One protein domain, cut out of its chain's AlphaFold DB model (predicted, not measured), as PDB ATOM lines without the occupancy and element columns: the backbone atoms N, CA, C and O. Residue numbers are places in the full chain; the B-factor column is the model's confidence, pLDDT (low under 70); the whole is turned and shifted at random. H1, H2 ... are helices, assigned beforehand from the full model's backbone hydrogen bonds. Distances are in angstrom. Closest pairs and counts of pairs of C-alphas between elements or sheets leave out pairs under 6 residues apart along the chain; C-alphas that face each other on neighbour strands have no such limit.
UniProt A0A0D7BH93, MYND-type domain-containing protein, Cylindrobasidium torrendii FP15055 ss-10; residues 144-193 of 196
ATOM      1  N   PHE A 144     214.031 239.543 225.105       93.88
ATOM      2  CA  PHE A 144     213.976 238.368 225.979       93.88
ATOM      3  C   PHE A 144     214.025 237.058 225.189       93.88
ATOM      4  O   PHE A 144     214.841 236.187 225.484       93.88
ATOM      5  N   CYS A 145     213.237 236.937 224.117       93.62
ATOM      6  CA  CYS A 145     213.259 235.741 223.277       93.62
ATOM      7  C   CYS A 145     214.598 235.580 222.542       93.62
ATOM      8  O   CYS A 145     215.108 234.462 222.474       93.62
ATOM      9  N   LYS A 146     215.202 236.676 222.062       94.12
ATOM     10  CA  LYS A 146     216.550 236.663 221.464       94.12
ATOM     11  C   LYS A 146     217.628 236.227 222.452       94.12
ATOM     12  O   LYS A 146     218.539 235.492 222.080       94.12
ATOM     13  N   MET A 147     217.489 236.617 223.716       94.19
ATOM     14  CA  MET A 147     218.358 236.206 224.820       94.19
ATOM     15  C   MET A 147     218.098 234.775 225.309       94.19
ATOM     16  O   MET A 147     218.847 234.289 226.156       94.19
ATOM     17  N   GLY A 148     217.057 234.095 224.815       94.25
ATOM     18  CA  GLY A 148     216.649 232.786 225.330       94.25
ATOM     19  C   GLY A 148     216.090 232.860 226.756       94.25
ATOM     20  O   GLY A 148     216.185 231.896 227.511       94.25
ATOM     21  N   GLN A 149     215.523 234.005 227.136       93.75
ATOM     22  CA  GLN A 149     214.947 234.263 228.449       93.75
ATOM     23  C   GLN A 149     213.431 234.443 228.353       93.75
ATOM     24  O   GLN A 149     212.902 235.005 227.394       93.75
ATOM     25  N   ALA A 150     212.719 233.957 229.365       93.31
ATOM     26  CA  ALA A 150     211.307 234.273 229.515       93.31
ATOM     27  C   ALA A 150     211.153 235.735 229.957       93.31
ATOM     28  O   ALA A 150     212.052 236.283 230.599       93.31
ATOM     29  N   LEU A 151     210.006 236.351 229.663       91.38
ATOM     30  CA  LEU A 151     209.682 237.650 230.249       91.38
ATOM     31  C   LEU A 151     209.735 237.588 231.792       91.38
ATOM     32  O   LEU A 151     209.289 236.593 232.370       91.38
ATOM     33  N   PRO A 152     210.222 238.643 232.463       90.19
ATOM     34  CA  PRO A 152     210.088 238.824 233.903       90.19
ATOM     35  C   PRO A 152     208.625 238.885 234.356       90.19
ATOM     36  O   PRO A 152     207.765 239.380 233.624       90.19
ATOM     37  N   ASP A 153     208.364 238.465 235.595       89.50
ATOM     38  CA  ASP A 153     207.018 238.439 236.187       89.50
ATOM     39  C   ASP A 153     206.357 239.826 236.168       89.50
ATOM     40  O   ASP A 153     205.222 239.958 235.733       89.50
ATOM     41  N   HIS A 154     207.084 240.897 236.497       86.25
ATOM     42  CA  HIS A 154     206.532 242.262 236.489       86.25
ATOM     43  C   HIS A 154     206.087 242.758 235.096       86.25
ATOM     44  O   HIS A 154     205.247 243.652 235.009       86.25
ATOM     45  N   ILE A 155     206.625 242.188 234.009       84.75
ATOM     46  CA  ILE A 155     206.185 242.463 232.629       84.75
ATOM     47  C   ILE A 155     205.046 241.513 232.246       84.75
ATOM     48  O   ILE A 155     204.089 241.897 231.572       84.75
ATOM     49  N   PHE A 156     205.146 240.245 232.645       85.25
ATOM     50  CA  PHE A 156     204.206 239.224 232.210       85.25
ATOM     51  C   PHE A 156     202.889 239.230 232.992       85.25
ATOM     52  O   PHE A 156     201.835 239.129 232.362       85.25
ATOM     53  N   ASP A 157     202.931 239.397 234.311       80.75
ATOM     54  CA  ASP A 157     201.802 239.271 235.244       80.75
ATOM     55  C   ASP A 157     200.925 240.530 235.314       80.75
ATOM     56  O   ASP A 157     200.184 240.751 236.275       80.75
ATOM     57  N   MET A 158     200.951 241.350 234.260       73.75
ATOM     58  CA  MET A 158     199.997 242.438 234.083       73.75
ATOM     59  C   MET A 158     198.574 241.871 234.084       73.75
ATOM     60  O   MET A 158     198.098 241.308 233.093       73.75
ATOM     61  N   THR A 159     197.890 242.014 235.218       75.19
ATOM     62  CA  THR A 159     196.523 241.534 235.406       75.19
ATOM     63  C   THR A 159     195.575 242.562 234.814       75.19
ATOM     64  O   THR A 159     195.104 243.452 235.505       75.19
ATOM     65  N   THR A 160     195.319 242.467 233.511       87.75
ATOM     66  CA  THR A 160     194.351 243.329 232.826       87.75
ATOM     67  C   THR A 160     193.077 242.557 232.504       87.75
ATOM     68  O   THR A 160     193.091 241.338 232.286       87.75
ATOM     69  N   ALA A 161     191.957 243.273 232.389       93.38
ATOM     70  CA  ALA A 161     190.692 242.677 231.970       93.38
ATOM     71  C   ALA A 161     190.814 241.936 230.620       93.38
ATOM     72  O   ALA A 161     190.228 240.866 230.444       93.38
ATOM     73  N   SER A 162     191.632 242.435 229.690       93.44
ATOM     74  CA  SER A 162     191.855 241.813 228.381       93.44
ATOM     75  C   SER A 162     192.611 240.480 228.452       93.44
ATOM     76  O   SER A 162     192.351 239.582 227.645       93.44
ATOM     77  N   ARG A 163     193.473 240.275 229.454       92.56
ATOM     78  CA  ARG A 163     194.237 239.026 229.632       92.56
ATOM     79  C   ARG A 163     193.501 237.960 230.450       92.56
ATOM     80  O   ARG A 163     193.892 236.795 230.411       92.56
ATOM     81  N   ARG A 164     192.403 238.312 231.130       92.94
ATOM     82  CA  ARG A 164     191.641 237.418 232.024       92.94
ATOM     83  C   ARG A 164     191.278 236.073 231.374       92.94
ATOM     84  O   ARG A 164     190.528 236.024 230.404       92.94
ATOM     85  N   GLY A 165     191.768 234.967 231.929       92.44
ATOM     86  CA  GLY A 165     191.456 233.617 231.441       92.44
ATOM     87  C   GLY A 165     192.169 233.208 230.144       92.44
ATOM     88  O   GLY A 165     191.824 232.178 229.572       92.44
ATOM     89  N   LEU A 166     193.148 233.985 229.667       91.94
ATOM     90  CA  LEU A 166     194.059 233.546 228.609       91.94
ATOM     91  C   LEU A 166     195.274 232.842 229.221       91.94
ATOM     92  O   LEU A 166     195.872 233.332 230.174       91.94
ATOM     93  N   THR A 167     195.691 231.734 228.614       91.12
ATOM     94  CA  THR A 167     196.999 231.119 228.875       91.12
ATOM     95  C   THR A 167     197.983 231.643 227.836       91.12
ATOM     96  O   THR A 167     198.039 231.144 226.712       91.12
ATOM     97  N   LEU A 168     198.719 232.696 228.186       89.62
ATOM     98  CA  LEU A 168     199.717 233.306 227.307       89.62
ATOM     99  C   LEU A 168     201.098 232.714 227.597       89.62
ATOM    100  O   LEU A 168     201.416 232.395 228.739       89.62
ATOM    101  N   SER A 169     201.922 232.549 226.564       91.06
ATOM    102  CA  SER A 169     203.309 232.117 226.753       91.06
ATOM    103  C   SER A 169     204.162 233.289 227.211       91.06
ATOM    104  O   SER A 169     204.062 234.382 226.657       91.06
ATOM    105  N   ARG A 170     205.046 233.028 228.173       91.50
ATOM    106  CA  ARG A 170     206.074 233.966 228.636       91.50
ATOM    107  C   ARG A 170     207.364 233.893 227.808       91.50
ATOM    108  O   ARG A 170     208.287 234.675 228.022       91.50
ATOM    109  N   GLY A 171     207.433 232.949 226.869       91.69
ATOM    110  CA  GLY A 171     208.647 232.631 226.131       91.69
ATOM    111  C   GLY A 171     209.679 231.885 226.981       91.69
ATOM    112  O   GLY A 171     209.339 231.370 228.048       91.69
ATOM    113  N   PRO A 172     210.937 231.833 226.518       93.75
ATOM    114  CA  PRO A 172     211.400 232.365 225.234       93.75
ATOM    115  C   PRO A 172     210.810 231.600 224.041       93.75
ATOM    116  O   PRO A 172     210.450 230.430 224.146       93.75
ATOM    117  N   ASP A 173     210.735 232.252 222.885       93.75
ATOM    118  CA  ASP A 173     210.544 231.549 221.617       93.75
ATOM    119  C   ASP A 173     211.857 230.840 221.236       93.75
ATOM    120  O   ASP A 173     212.846 231.524 220.961       93.75
ATOM    121  N   PRO A 174     211.908 229.498 221.183       92.06
ATOM    122  CA  PRO A 174     213.147 228.783 220.879       92.06
ATOM    123  C   PRO A 174     213.671 229.064 219.465       92.06
ATOM    124  O   PRO A 174     214.852 228.861 219.201       92.06
ATOM    125  N   ARG A 175     212.822 229.551 218.550       93.88
ATOM    126  CA  ARG A 175     213.213 229.909 217.176       93.88
ATOM    127  C   ARG A 175     213.923 231.262 217.095       93.88
ATOM    128  O   ARG A 175     214.405 231.618 216.025       93.88
ATOM    129  N   SER A 176     213.915 232.028 218.183       93.75
ATOM    130  CA  SER A 176     214.373 233.418 218.210       93.75
ATOM    131  C   SER A 176     215.757 233.605 218.811       93.75
ATOM    132  O   SER A 176     216.306 234.695 218.678       93.75
ATOM    133  N   TYR A 177     216.297 232.591 219.490       95.19
ATOM    134  CA  TYR A 177     217.594 232.702 220.145       95.19
ATOM    135  C   TYR A 177     218.703 232.988 219.128       95.19
ATOM    136  O   TYR A 177     218.871 232.249 218.158       95.19
ATOM    137  N   ASP A 178     219.480 234.037 219.390       94.50
ATOM    138  CA  ASP A 178     220.654 234.405 218.605       94.50
ATOM    139  C   ASP A 178     221.762 234.890 219.560       94.50
ATOM    140  O   ASP A 178     221.546 235.862 220.286       94.50
ATOM    141  N   PRO A 179     222.942 234.239 219.600       95.19
ATOM    142  CA  PRO A 179     223.992 234.568 220.566       95.19
ATOM    143  C   PRO A 179     224.517 236.006 220.484       95.19
ATOM    144  O   PRO A 179     224.824 236.604 221.515       95.19
ATOM    145  N   LEU A 180     224.632 236.568 219.277       95.12
ATOM    146  CA  LEU A 180     225.146 237.925 219.087       95.12
ATOM    147  C   LEU A 180     224.101 238.951 219.525       95.12
ATOM    148  O   LEU A 180     224.410 239.886 220.262       95.12
ATOM    149  N   GLN A 181     222.852 238.762 219.100       94.88
ATOM    150  CA  GLN A 181     221.739 239.607 219.516       94.88
ATOM    151  C   GLN A 181     221.493 239.506 221.017       94.88
ATOM    152  O   GLN A 181     221.180 240.516 221.631       94.88
ATOM    153  N   ALA A 182     221.672 238.328 221.619       94.75
ATOM    154  CA  ALA A 182     221.551 238.156 223.058       94.75
ATOM    155  C   ALA A 182     222.525 239.069 223.814       94.75
ATOM    156  O   ALA A 182     222.115 239.746 224.755       94.75
ATOM    157  N   GLU A 183     223.788 239.125 223.390       95.25
ATOM    158  CA  GLU A 183     224.788 239.980 224.035       95.25
ATOM    159  C   GLU A 183     224.497 241.470 223.818       95.25
ATOM    160  O   GLU A 183     224.527 242.251 224.770       95.25
ATOM    161  N   ILE A 184     224.108 241.854 222.598       94.44
ATOM    162  CA  ILE A 184     223.685 243.228 222.286       94.44
ATOM    163  C   ILE A 184     222.488 243.640 223.154       94.44
ATOM    164  O   ILE A 184     222.500 244.724 223.737       94.44
ATOM    165  N   SER A 185     221.473 242.781 223.276       93.06
ATOM    166  CA  SER A 185     220.283 243.042 224.088       93.06
ATOM    167  C   SER A 185     220.633 243.160 225.574       93.06
ATOM    168  O   SER A 185     220.170 244.103 226.212       93.06
ATOM    169  N   ARG A 186     221.489 242.290 226.134       92.94
ATOM    170  CA  ARG A 186     221.946 242.409 227.536       92.94
ATOM    171  C   ARG A 186     222.655 243.736 227.791       92.94
ATOM    172  O   ARG A 186     222.318 244.440 228.739       92.94
ATOM    173  N   MET A 187     223.616 244.091 226.937       92.88
ATOM    174  CA  MET A 187     224.362 245.345 227.070       92.88
ATOM    175  C   MET A 187     223.440 246.561 226.956       92.88
ATOM    176  O   MET A 187     223.487 247.453 227.803       92.88
ATOM    177  N   GLY A 188     222.579 246.588 225.936       93.44
ATOM    178  CA  GLY A 188     221.653 247.692 225.696       93.44
ATOM    179  C   GLY A 188     220.678 247.894 226.852       93.44
ATOM    180  O   GLY A 188     220.524 249.012 227.341       93.44
ATOM    181  N   ARG A 189     220.068 246.813 227.346       91.88
ATOM    182  CA  ARG A 189     219.134 246.865 228.479       91.88
ATOM    183  C   ARG A 189     219.814 247.301 229.773       91.88
ATOM    184  O   ARG A 189     219.262 248.148 230.476       91.88
ATOM    185  N   GLY A 190     221.026 246.811 230.038       91.69
ATOM    186  CA  GLY A 190     221.834 247.231 231.182       91.69
ATOM    187  C   GLY A 190     222.178 248.724 231.148       91.69
ATOM    188  O   GLY A 190     221.986 249.419 232.147       91.69
ATOM    189  N   LEU A 191     222.611 249.243 229.992       93.12
ATOM    190  CA  LEU A 191     222.905 250.671 229.797       93.12
ATOM    191  C   LEU A 191     221.663 251.555 229.966       93.12
ATOM    192  O   LEU A 191     221.753 252.643 230.529       93.12
ATOM    193  N   MET A 192     220.505 251.077 229.507       91.44
ATOM    194  CA  MET A 192     219.228 251.789 229.599       91.44
ATOM    195  C   MET A 192     218.510 251.583 230.942       91.44
ATOM    196  O   MET A 192     217.425 252.124 231.141       91.44
ATOM    197  N   GLY A 193     219.084 250.798 231.862       88.44
ATOM    198  CA  GLY A 193     218.480 250.504 233.161       88.44
ATOM    199  C   GLY A 193     217.169 249.715 233.081       88.44
ATOM    200  O   GLY A 193     216.359 249.812 233.992       88.44
TER     201      GLY A 193
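AT A GLANCE: This is residues 144 to 193 of the 196 residues of the protein "MYND-type domain-containing protein" of Cylindrobasidium torrendii FP15055 ss-10 (UniProt A0A0D7BH93). There is little regular structure: the printed part makes a loose, flat loop with a single longer helix, H2, at one end, while residues 158 to 167 stick out at the other end. From residue 144 the backbone runs out past the one-turn helix H1, then folds back through a long unnamed stretch to H2. The printed part has 50 residues, with H1 then H2 and no named strand; the class is all helix, though the named elements hold only 17 residues. The radius of gyration of the C-alphas is 13.0 A, and the spans are 36 by 26 by 12 A.

HOW THE PARTS SIT: H2, residues 179 to 191, has every O i to N i+4 pair within hydrogen-bond range. H1, residues 153 to 156, is too short for such a pair; its one O i to N i+3 pair is within range. H1 and H2 are apart.

IN THESE COORDINATES: H2 measures 18.6 A, from C-alpha 179 at (223.992, 234.568, 220.566) to C-alpha 191 at (222.905, 250.671, 229.797). H1 measures 4.9 A and begins at C-alpha 153, (207.018, 238.439, 236.187).

THE WHOLE: The C-alphas farthest apart, those of Ala 161 and Leu 180, are 37.1 A apart. The link from H1 to H2, 22 residues, is long. The printed part has no cut, and no printed residue is under 70 in pLDDT.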